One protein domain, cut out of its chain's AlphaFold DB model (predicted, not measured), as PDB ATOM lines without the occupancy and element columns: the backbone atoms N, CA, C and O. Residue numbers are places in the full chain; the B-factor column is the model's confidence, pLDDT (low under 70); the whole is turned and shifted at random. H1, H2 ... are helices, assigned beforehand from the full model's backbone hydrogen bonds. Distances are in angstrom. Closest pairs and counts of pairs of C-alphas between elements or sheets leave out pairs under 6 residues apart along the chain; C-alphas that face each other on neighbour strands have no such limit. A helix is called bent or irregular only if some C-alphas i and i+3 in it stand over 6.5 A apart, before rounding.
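This is residues 446 to 522 of the 737 residues of an uncharacterized protein of Eimeria tenella (UniProt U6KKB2). One long helix, H3, which is not bent, makes the length of this domain, with a small, loose head beside its first residues. The head is made of the short helices H1 and H2 and the links round them; residues 446 to 452 stick out of it, and residues 488 to 522 stick out as a long arm, most of it H3. The printed part has 77 residues with three named helices, in the order H1, H2, H3 along the chain, and no named strand; the class is all helix. The whole is extended, with a radius of gyration of the C-alphas of 21.8 A, and its C-alphas span 72 by 24 by 19 A, a rod in outline.

H1 is residues 447 to 453, 10.1 A from first to last C-alpha, and begins with the C-alpha of Ser 447 at (92.131, 118.447, 107.218). H2 is residues 463 to 466, four residues and 5.3 A long. H3 is residues 479 to 519, 41 residues and 59.6 A long. It begins with the C-alpha of Ala 479 at (94.182, 102.797, 98.507) and ends with the C-alpha of Val 519 at (67.601, 102.012, 151.790).

H1 touches no helix, and the same holds for H2 and H3. H1 and H3 are apart, but only just: their closest C-alphas are 8.0 A from each other. H1 and H2 are apart, and H2 and H3 are apart too. Residues 446 to 452, of which 447 to 452 belong to H1, stand free. Residues 488 to 522, of which 488 to 519 belong to H3, stand free as well. In H3 every pair of O of residue i and N of residue i+4 is within hydrogen-bond range, in H1 2 of 3 are, and H2 is too short for such a pair.

The C-alphas of Asp 475 and Gly 522, the two farthest apart in the domain, are 72.4 A from each other, while those of Gly 446 and Gly 522, the first and last printed, are 55.1 A apart. The printed part has no cut. The link from H1 to H2 has 9 residues and is short; the link from H2 to H3, residues 467 to 478, has 12 residues and is long. The C-alphas of residues 467 to 478 lie 15 to 27 A from the mean of the C-alphas. The mean pLDDT of the printed part is 73.5, and that of H1 is 45. The model's confidence is low, under 70, in residues 446 to 454, residues 519 to 520 and residue 522.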
ATOM      1  N   GLY A 446      93.603 115.422 110.075       36.81
ATOM      2  CA  GLY A 446      92.173 115.556 109.777       36.81
ATOM      3  C   GLY A 446      91.977 116.281 108.443       36.81
ATOM      4  O   GLY A 446      91.649 115.655 107.440       36.81
ATOM      5  N   SER A 447      92.296 117.580 108.400       35.53
ATOM      6  CA  SER A 447      92.131 118.447 107.218       35.53
ATOM      7  C   SER A 447      92.849 117.927 105.961       35.53
ATOM      8  O   SER A 447      92.213 117.613 104.957       35.53
ATOM      9  N   ASN A 448      94.174 117.759 106.016       36.69
ATOM     10  CA  ASN A 448      94.948 117.285 104.862       36.69
ATOM     11  C   ASN A 448      94.654 115.809 104.513       36.69
ATOM     12  O   ASN A 448      94.771 115.417 103.355       36.69
ATOM     13  N   LEU A 449      94.213 114.996 105.486       45.12
ATOM     14  CA  LEU A 449      93.819 113.610 105.219       45.12
ATOM     15  C   LEU A 449      92.496 113.541 104.454       45.12
ATOM     16  O   LEU A 449      92.323 112.628 103.662       45.12
ATOM     17  N   HIS A 450      91.581 114.497 104.631       45.34
ATOM     18  CA  HIS A 450      90.344 114.537 103.852       45.34
ATOM     19  C   HIS A 450      90.641 114.741 102.351       45.34
ATOM     20  O   HIS A 450      90.107 114.020 101.508       45.34
ATOM     21  N   LEU A 451      91.581 115.637 102.018       41.31
ATOM     22  CA  LEU A 451      92.044 115.886 100.642       41.31
ATOM     23  C   LEU A 451      92.940 114.771 100.069       41.31
ATOM     24  O   LEU A 451      92.899 114.516  98.865       41.31
ATOM     25  N   GLU A 452      93.740 114.084 100.893       53.09
ATOM     26  CA  GLU A 452      94.437 112.860 100.468       53.09
ATOM     27  C   GLU A 452      93.443 111.701 100.247       53.09
ATOM     28  O   GLU A 452      93.536 111.008  99.236       53.09
ATOM     29  N   ASN A 453      92.451 111.518 101.127       57.12
ATOM     30  CA  ASN A 453      91.452 110.447 101.035       57.12
ATOM     31  C   ASN A 453      90.508 110.626  99.843       57.12
ATOM     32  O   ASN A 453      90.213 109.640  99.177       57.12
ATOM     33  N   GLN A 454      90.098 111.850  99.494       62.22
ATOM     34  CA  GLN A 454      89.329 112.100  98.263       62.22
ATOM     35  C   GLN A 454      90.080 111.676  96.981       62.22
ATOM     36  O   GLN A 454      89.443 111.449  95.960       62.22
ATOM     37  N   LYS A 455      91.412 111.506  97.029       70.12
ATOM     38  CA  LYS A 455      92.230 110.932  95.936       70.12
ATOM     39  C   LYS A 455      92.480 109.424  96.070       70.12
ATOM     40  O   LYS A 455      93.035 108.814  95.163       70.12
ATOM     41  N   LEU A 456      92.105 108.820  97.199       71.50
ATOM     42  CA  LEU A 456      92.112 107.370  97.426       71.50
ATOM     43  C   LEU A 456      90.734 106.741  97.164       71.50
ATOM     44  O   LEU A 456      90.613 105.517  97.191       71.50
ATOM     45  N   ILE A 457      89.712 107.561  96.904       77.81
ATOM     46  CA  ILE A 457      88.314 107.167  96.709       77.81
ATOM     47  C   ILE A 457      87.903 107.469  95.264       77.81
ATOM     48  O   ILE A 457      88.192 108.543  94.741       77.81
ATOM     49  N   LYS A 458      87.201 106.539  94.611       83.88
ATOM     50  CA  LYS A 458      86.609 106.755  93.282       83.88
ATOM     51  C   LYS A 458      85.549 107.868  93.342       83.88
ATOM     52  O   LYS A 458      84.656 107.789  94.189       83.88
ATOM     53  N   PRO A 459      85.581 108.874  92.448       81.62
ATOM     54  CA  PRO A 459      84.607 109.962  92.465       81.62
ATOM     55  C   PRO A 459      83.181 109.423  92.288       81.62
ATOM     56  O   PRO A 459      82.912 108.636  91.382       81.62
ATOM     57  N   GLY A 460      82.270 109.835  93.174       80.00
ATOM     58  CA  GLY A 460      80.883 109.352  93.207       80.00
ATOM     59  C   GLY A 460      80.669 107.991  93.884       80.00
ATOM     60  O   GLY A 460      79.543 107.504  93.882       80.00
ATOM     61  N   CYS A 461      81.701 107.374  94.472       80.56
ATOM     62  CA  CYS A 461      81.573 106.114  95.208       80.56
ATOM     63  C   CYS A 461      81.468 106.350  96.721       80.56
ATOM     64  O   CYS A 461      82.410 106.838  97.347       80.56
ATOM     65  N   ASP A 462      80.336 105.969  97.316       77.56
ATOM     66  CA  ASP A 462      80.141 106.014  98.766       77.56
ATOM     67  C   ASP A 462      80.704 104.759  99.462       77.56
ATOM     68  O   ASP A 462      80.263 103.630  99.218       77.56
ATOM     69  N   ILE A 463      81.649 104.972 100.384       75.44
ATOM     70  CA  ILE A 463      82.246 103.918 101.215       75.44
ATOM     71  C   ILE A 463      81.196 103.254 102.115       75.44
ATOM     72  O   ILE A 463      81.301 102.051 102.347       75.44
ATOM     73  N   ALA A 464      80.201 103.988 102.625       70.81
ATOM     74  CA  ALA A 464      79.209 103.417 103.538       70.81
ATOM     75  C   ALA A 464      78.305 102.388 102.835       70.81
ATOM     76  O   ALA A 464      77.984 101.357 103.422       70.81
ATOM     77  N   THR A 465      77.962 102.630 101.567       76.56
ATOM     78  CA  THR A 465      77.132 101.737 100.745       76.56
ATOM     79  C   THR A 465      77.923 100.585 100.115       76.56
ATOM     80  O   THR A 465      77.452  99.449 100.133       76.56
ATOM     81  N   PHE A 466      79.113 100.840  99.552       80.25
ATOM     82  CA  PHE A 466      79.845  99.841  98.746       80.25
ATOM     83  C   PHE A 466      81.118  99.279  99.403       80.25
ATOM     84  O   PHE A 466      81.697  98.307  98.914       80.25
ATOM     85  N   GLY A 467      81.557  99.858 100.519       79.00
ATOM     86  CA  GLY A 467      82.731  99.424 101.273       79.00
ATOM     87  C   GLY A 467      84.081  99.898 100.703       79.00
ATOM     88  O   GLY A 467      84.218 100.205  99.512       79.00
ATOM     89  N   PRO A 468      85.136  99.922 101.544       80.44
ATOM     90  CA  PRO A 468      86.438 100.499 101.194       80.44
ATOM     91  C   PRO A 468      87.183  99.744 100.082       80.44
ATOM     92  O   PRO A 468      88.051 100.321  99.434       80.44
ATOM     93  N   ALA A 469      86.854  98.471  99.838       81.19
ATOM     94  CA  ALA A 469      87.472  97.671  98.779       81.19
ATOM     95  C   ALA A 469      86.924  97.995  97.375       81.19
ATOM     96  O   ALA A 469      87.666  97.898  96.403       81.19
ATOM     97  N   TYR A 470      85.650  98.389  97.258       82.69
ATOM     98  CA  TYR A 470      85.030  98.730  95.971       82.69
ATOM     99  C   TYR A 470      85.301 100.189  95.577       82.69
ATOM    100  O   TYR A 470      85.603 100.481  94.419       82.69
ATOM    101  N   CYS A 471      85.248 101.098  96.558       84.06
ATOM    102  CA  CYS A 471      85.478 102.524  96.338       84.06
ATOM    103  C   CYS A 471      86.954 102.947  96.293       84.06
ATOM    104  O   CYS A 471      87.214 104.123  96.062       84.06
ATOM    105  N   ALA A 472      87.918 102.040  96.476       86.38
ATOM    106  CA  ALA A 472      89.338 102.358  96.328       86.38
ATOM    107  C   ALA A 472      89.673 102.841  94.901       86.38
ATOM    108  O   ALA A 472      89.255 102.231  93.915       86.38
ATOM    109  N   ALA A 473      90.445 103.925  94.790       86.44
ATOM    110  CA  ALA A 473      90.924 104.454  93.512       86.44
ATOM    111  C   ALA A 473      91.886 103.469  92.817       86.44
ATOM    112  O   ALA A 473      92.859 103.010  93.418       86.44
ATOM    113  N   GLU A 474      91.632 103.171  91.539       81.12
ATOM    114  CA  GLU A 474      92.433 102.224  90.742       81.12
ATOM    115  C   GLU A 474      93.856 102.734  90.465       81.12
ATOM    116  O   GLU A 474      94.784 101.937  90.353       81.12
ATOM    117  N   ASP A 475      94.048 104.056  90.462       82.81
ATOM    118  CA  ASP A 475      95.339 104.720  90.242       82.81
ATOM    119  C   ASP A 475      96.384 104.423  91.334       82.81
ATOM    120  O   ASP A 475      97.570 104.726  91.170       82.81
ATOM    121  N   ASN A 476      95.968 103.874  92.484       79.00
ATOM    122  CA  ASN A 476      96.832 103.691  93.644       79.00
ATOM    123  C   ASN A 476      96.607 102.322  94.320       79.00
ATOM    124  O   ASN A 476      95.695 102.179  95.139       79.00
ATOM    125  N   PRO A 477      97.479 101.317  94.088       80.00
ATOM    126  CA  PRO A 477      97.271  99.939  94.549       80.00
ATOM    127  C   PRO A 477      97.343  99.747  96.076       80.00
ATOM    128  O   PRO A 477      97.221  98.624  96.552       80.00
ATOM    129  N   ARG A 478      97.548 100.817  96.857       81.25
ATOM    130  CA  ARG A 478      97.478 100.814  98.332       81.25
ATOM    131  C   ARG A 478      96.258 101.544  98.897       81.25
ATOM    132  O   ARG A 478      96.120 101.616 100.116       81.25
ATOM    133  N   ALA A 479      95.374 102.082  98.053       80.38
ATOM    134  CA  ALA A 479      94.182 102.797  98.507       80.38
ATOM    135  C   ALA A 479      93.272 101.912  99.377       80.38
ATOM    136  O   ALA A 479      92.884 102.333 100.465       80.38
ATOM    137  N   ALA A 480      93.020 100.667  98.958       82.62
ATOM    138  CA  ALA A 480      92.196  99.719  99.710       82.62
ATOM    139  C   ALA A 480      92.742  99.448 101.127       82.62
ATOM    140  O   ALA A 480      91.989  99.573 102.091       82.62
ATOM    141  N   ASP A 481      94.043  99.160 101.271       82.75
ATOM    142  CA  ASP A 481      94.696  98.923 102.572       82.75
ATOM    143  C   ASP A 481      94.592 100.142 103.503       82.75
ATOM    144  O   ASP A 481      94.324 100.012 104.701       82.75
ATOM    145  N   ILE A 482      94.803 101.345 102.954       82.44
ATOM    146  CA  ILE A 482      94.748 102.595 103.720       82.44
ATOM    147  C   ILE A 482      93.316 102.846 104.203       82.44
ATOM    148  O   ILE A 482      93.121 103.062 105.400       82.44
ATOM    149  N   LEU A 483      92.320 102.738 103.318       79.56
ATOM    150  CA  LEU A 483      90.907 102.886 103.670       79.56
ATOM    151  C   LEU A 483      90.474 101.846 104.720       79.56
ATOM    152  O   LEU A 483      89.835 102.211 105.705       79.56
ATOM    153  N   TRP A 484      90.901 100.583 104.592       83.56
ATOM    154  CA  TRP A 484      90.653  99.549 105.608       83.56
ATOM    155  C   TRP A 484      91.286  99.891 106.963       83.56
ATOM    156  O   TRP A 484      90.665  99.685 108.006       83.56
ATOM    157  N   SER A 485      92.501 100.450 106.977       82.06
ATOM    158  CA  SER A 485      93.166 100.855 108.224       82.06
ATOM    159  C   SER A 485      92.446 102.009 108.940       82.06
ATOM    160  O   SER A 485      92.407 102.041 110.173       82.06
ATOM    161  N   LEU A 486      91.831 102.923 108.181       75.81
ATOM    162  CA  LEU A 486      91.032 104.031 108.710       75.81
ATOM    163  C   LEU A 486      89.673 103.544 109.227       75.81
ATOM    164  O   LEU A 486      89.305 103.871 110.353       75.81
ATOM    165  N   GLU A 487      88.978 102.702 108.461       80.00
ATOM    166  CA  GLU A 487      87.702 102.094 108.852       80.00
ATOM    167  C   GLU A 487      87.865 101.217 110.109       80.00
ATOM    168  O   GLU A 487      87.110 101.337 111.074       80.00
ATOM    169  N   SER A 488      88.935 100.416 110.175       78.94
ATOM    170  CA  SER A 488      89.299  99.655 111.376       78.94
ATOM    171  C   SER A 488      89.573 100.563 112.580       78.94
ATOM    172  O   SER A 488      89.114 100.274 113.685       78.94
ATOM    173  N   ARG A 489      90.282 101.688 112.406       75.25
ATOM    174  CA  ARG A 489      90.558 102.626 113.508       75.25
ATOM    175  C   ARG A 489      89.293 103.344 113.992       75.25
ATOM    176  O   ARG A 489      89.110 103.465 115.200       75.25
ATOM    177  N   LYS A 490      88.422 103.770 113.074       74.31
ATOM    178  CA  LYS A 490      87.098 104.348 113.355       74.31
ATOM    179  C   LYS A 490      86.247 103.377 114.180       74.31
ATOM    180  O   LYS A 490      85.784 103.733 115.261       74.31
ATOM    181  N   ASN A 491      86.146 102.123 113.742       76.25
ATOM    182  CA  ASN A 491      85.356 101.101 114.430       76.25
ATOM    183  C   ASN A 491      85.954 100.703 115.790       76.25
ATOM    184  O   ASN A 491      85.209 100.531 116.750       76.25
ATOM    185  N   ASN A 492      87.285 100.658 115.926       76.88
ATOM    186  CA  ASN A 492      87.937 100.499 117.232       76.88
ATOM    187  C   ASN A 492      87.670 101.690 118.174       76.88
ATOM    188  O   ASN A 492      87.475 101.479 119.368       76.88
ATOM    189  N   CYS A 493      87.616 102.925 117.661       74.31
ATOM    190  CA  CYS A 493      87.268 104.105 118.458       74.31
ATOM    191  C   CYS A 493      85.826 104.014 118.986       74.31
ATOM    192  O   CYS A 493      85.607 104.128 120.191       74.31
ATOM    193  N   TYR A 494      84.855 103.700 118.119       72.69
ATOM    194  CA  TYR A 494      83.469 103.475 118.541       72.69
ATOM    195  C   TYR A 494      83.326 102.303 119.522       72.69
ATOM    196  O   TYR A 494      82.547 102.404 120.465       72.69
ATOM    197  N   LEU A 495      84.102 101.225 119.363       75.75
ATOM    198  CA  LEU A 495      84.116 100.099 120.303       75.75
ATOM    199  C   LEU A 495      84.642 100.527 121.683       75.75
ATOM    200  O   LEU A 495      84.045 100.167 122.695       75.75
ATOM    201  N   VAL A 496      85.700 101.345 121.744       78.31
ATOM    202  CA  VAL A 496      86.200 101.926 123.004       78.31
ATOM    203  C   VAL A 496      85.165 102.860 123.638       78.31
ATOM    204  O   VAL A 496      84.912 102.742 124.834       78.31
ATOM    205  N   ILE A 497      84.513 103.731 122.861       70.12
ATOM    206  CA  ILE A 497      83.443 104.613 123.362       70.12
ATOM    207  C   ILE A 497      82.278 103.780 123.917       70.12
ATOM    208  O   ILE A 497      81.849 104.005 125.049       70.12
ATOM    209  N   ALA A 498      81.814 102.765 123.183       71.50
ATOM    210  CA  ALA A 498      80.756 101.862 123.630       71.50
ATOM    211  C   ALA A 498      81.153 101.080 124.895       71.50
ATOM    212  O   ALA A 498      80.346 100.953 125.813       71.50
ATOM    213  N   ALA A 499      82.401 100.609 124.993       77.50
ATOM    214  CA  ALA A 499      82.917  99.944 126.189       77.50
ATOM    215  C   ALA A 499      82.980 100.890 127.402       77.50
ATOM    216  O   ALA A 499      82.614 100.487 128.505       77.50
ATOM    217  N   CYS A 500      83.375 102.153 127.209       75.81
ATOM    218  CA  CYS A 500      83.344 103.179 128.253       75.81
ATOM    219  C   CYS A 500      81.911 103.506 128.700       75.81
ATOM    220  O   CYS A 500      81.662 103.590 129.901       75.81
ATOM    221  N   MET A 501      80.957 103.621 127.770       75.75
ATOM    222  CA  MET A 501      79.541 103.857 128.089       75.75
ATOM    223  C   MET A 501      78.900 102.660 128.807       75.75
ATOM    224  O   MET A 501      78.160 102.849 129.770       75.75
ATOM    225  N   LEU A 502      79.232 101.425 128.413       77.69
ATOM    226  CA  LEU A 502      78.809 100.208 129.115       77.69
ATOM    227  C   LEU A 502      79.429 100.105 130.517       77.69
ATOM    228  O   LEU A 502      78.734  99.738 131.461       77.69
ATOM    229  N   LEU A 503      80.708 100.463 130.675       81.38
ATOM    230  CA  LEU A 503      81.371 100.514 131.981       81.38
ATOM    231  C   LEU A 503      80.747 101.586 132.884       81.38
ATOM    232  O   LEU A 503      80.492 101.315 134.056       81.38
ATOM    233  N   PHE A 504      80.453 102.772 132.348       78.12
ATOM    234  CA  PHE A 504      79.751 103.835 133.066       78.12
ATOM    235  C   PHE A 504      78.346 103.389 133.490       78.12
ATOM    236  O   PHE A 504      78.019 103.471 134.671       78.12
ATOM    237  N   GLY A 505      77.555 102.827 132.571       72.06
ATOM    238  CA  GLY A 505      76.234 102.273 132.874       72.06
ATOM    239  C   GLY A 505      76.288 101.187 133.952       72.06
ATOM    240  O   GLY A 505      75.513 101.228 134.903       72.06
ATOM    241  N   ALA A 506      77.256 100.268 133.877       76.94
ATOM    242  CA  ALA A 506      77.465  99.239 134.895       76.94
ATOM    243  C   ALA A 506      77.883  99.816 136.261       76.94
ATOM    244  O   ALA A 506      77.416  99.333 137.291       76.94
ATOM    245  N   LEU A 507      78.724 100.858 136.293       74.19
ATOM    246  CA  LEU A 507      79.105 101.559 137.525       74.19
ATOM    247  C   LEU A 507      77.918 102.305 138.147       74.19
ATOM    248  O   LEU A 507      77.717 102.211 139.358       74.19
ATOM    249  N   VAL A 508      77.101 102.981 137.332       74.12
ATOM    250  CA  VAL A 508      75.840 103.596 137.772       74.12
ATOM    251  C   VAL A 508      74.923 102.520 138.352       74.12
ATOM    252  O   VAL A 508      74.559 102.628 139.519       74.12
ATOM    253  N   GLN A 509      74.655 101.431 137.623       73.06
ATOM    254  CA  GLN A 509      73.845 100.296 138.092       73.06
ATOM    255  C   GLN A 509      74.349  99.736 139.439       73.06
ATOM    256  O   GLN A 509      73.557  99.460 140.342       73.06
ATOM    257  N   LEU A 510      75.672  99.605 139.606       81.06
ATOM    258  CA  LEU A 510      76.289  99.124 140.845       81.06
ATOM    259  C   LEU A 510      76.062 100.099 142.013       81.06
ATOM    260  O   LEU A 510      75.768  99.660 143.126       81.06
ATOM    261  N   CYS A 511      76.159 101.407 141.758       76.69
ATOM    262  CA  CYS A 511      75.843 102.462 142.719       76.69
ATOM    263  C   CYS A 511      74.351 102.472 143.085       76.69
ATOM    264  O   CYS A 511      74.036 102.516 144.276       76.69
ATOM    265  N   CYS A 512      73.444 102.337 142.109       74.75
ATOM    266  CA  CYS A 512      72.002 102.186 142.333       74.75
ATOM    267  C   CYS A 512      71.735 101.012 143.278       74.75
ATOM    268  O   CYS A 512      71.219 101.205 144.377       74.75
ATOM    269  N   SER A 513      72.220  99.813 142.943       73.31
ATOM    270  CA  SER A 513      72.020  98.631 143.784       73.31
ATOM    271  C   SER A 513      72.811  98.626 145.095       73.31
ATOM    272  O   SER A 513      72.544  97.789 145.962       73.31
ATOM    273  N   ALA A 514      73.767  99.536 145.289       74.75
ATOM    274  CA  ALA A 514      74.393  99.795 146.585       74.75
ATOM    275  C   ALA A 514      73.571 100.774 147.449       74.75
ATOM    276  O   ALA A 514      73.566 100.634 148.675       74.75
ATOM    277  N   LEU A 515      72.859 101.724 146.831       71.06
ATOM    278  CA  LEU A 515      71.886 102.599 147.490       71.06
ATOM    279  C   LEU A 515      70.619 101.821 147.867       71.06
ATOM    280  O   LEU A 515      70.238 101.846 149.035       71.06
ATOM    281  N   GLU A 516      70.048 101.030 146.954       76.56
ATOM    282  CA  GLU A 516      68.928 100.113 147.226       76.56
ATOM    283  C   GLU A 516      69.236  99.209 148.429       76.56
ATOM    284  O   GLU A 516      68.478  99.171 149.391       76.56
ATOM    285  N   ARG A 517      70.403  98.546 148.454       79.31
ATOM    286  CA  ARG A 517      70.826  97.677 149.575       79.31
ATOM    287  C   ARG A 517      71.118  98.417 150.893       79.31
ATOM    288  O   ARG A 517      71.325  97.760 151.921       79.31
ATOM    289  N   LYS A 518      71.153  99.753 150.893       74.38
ATOM    290  CA  LYS A 518      71.180 100.586 152.108       74.38
ATOM    291  C   LYS A 518      69.772 101.039 152.506       74.38
ATOM    292  O   LYS A 518      69.426 100.911 153.674       74.38
ATOM    293  N   VAL A 519      68.960 101.492 151.555       68.38
ATOM    294  CA  VAL A 519      67.601 102.012 151.790       68.38
ATOM    295  C   VAL A 519      66.582 100.904 152.079       68.38
ATOM    296  O   VAL A 519      65.716 101.091 152.920       68.38
ATOM    297  N   LEU A 520      66.765  99.691 151.546       62.31
ATOM    298  CA  LEU A 520      66.036  98.479 151.967       62.31
ATOM    299  C   LEU A 520      66.331  98.045 153.422       62.31
ATOM    300  O   LEU A 520      65.808  97.032 153.881       62.31
ATOM    301  N   ARG A 521      67.191  98.777 154.145       70.38
ATOM    302  CA  ARG A 521      67.412  98.650 155.597       70.38
ATOM    303  C   ARG A 521      66.980  99.897 156.383       70.38
ATOM    304  O   ARG A 521      67.207  99.939 157.589       70.38
ATOM    305  N   GLY A 522      66.434 100.906 155.708       65.50
ATOM    306  CA  GLY A 522      65.843 102.102 156.305       65.50
ATOM    307  C   GLY A 522      64.319 102.004 156.384       65.50
ATOM    308  O   GLY A 522      63.715 101.042 155.910       65.50
TER     309      GLY A 522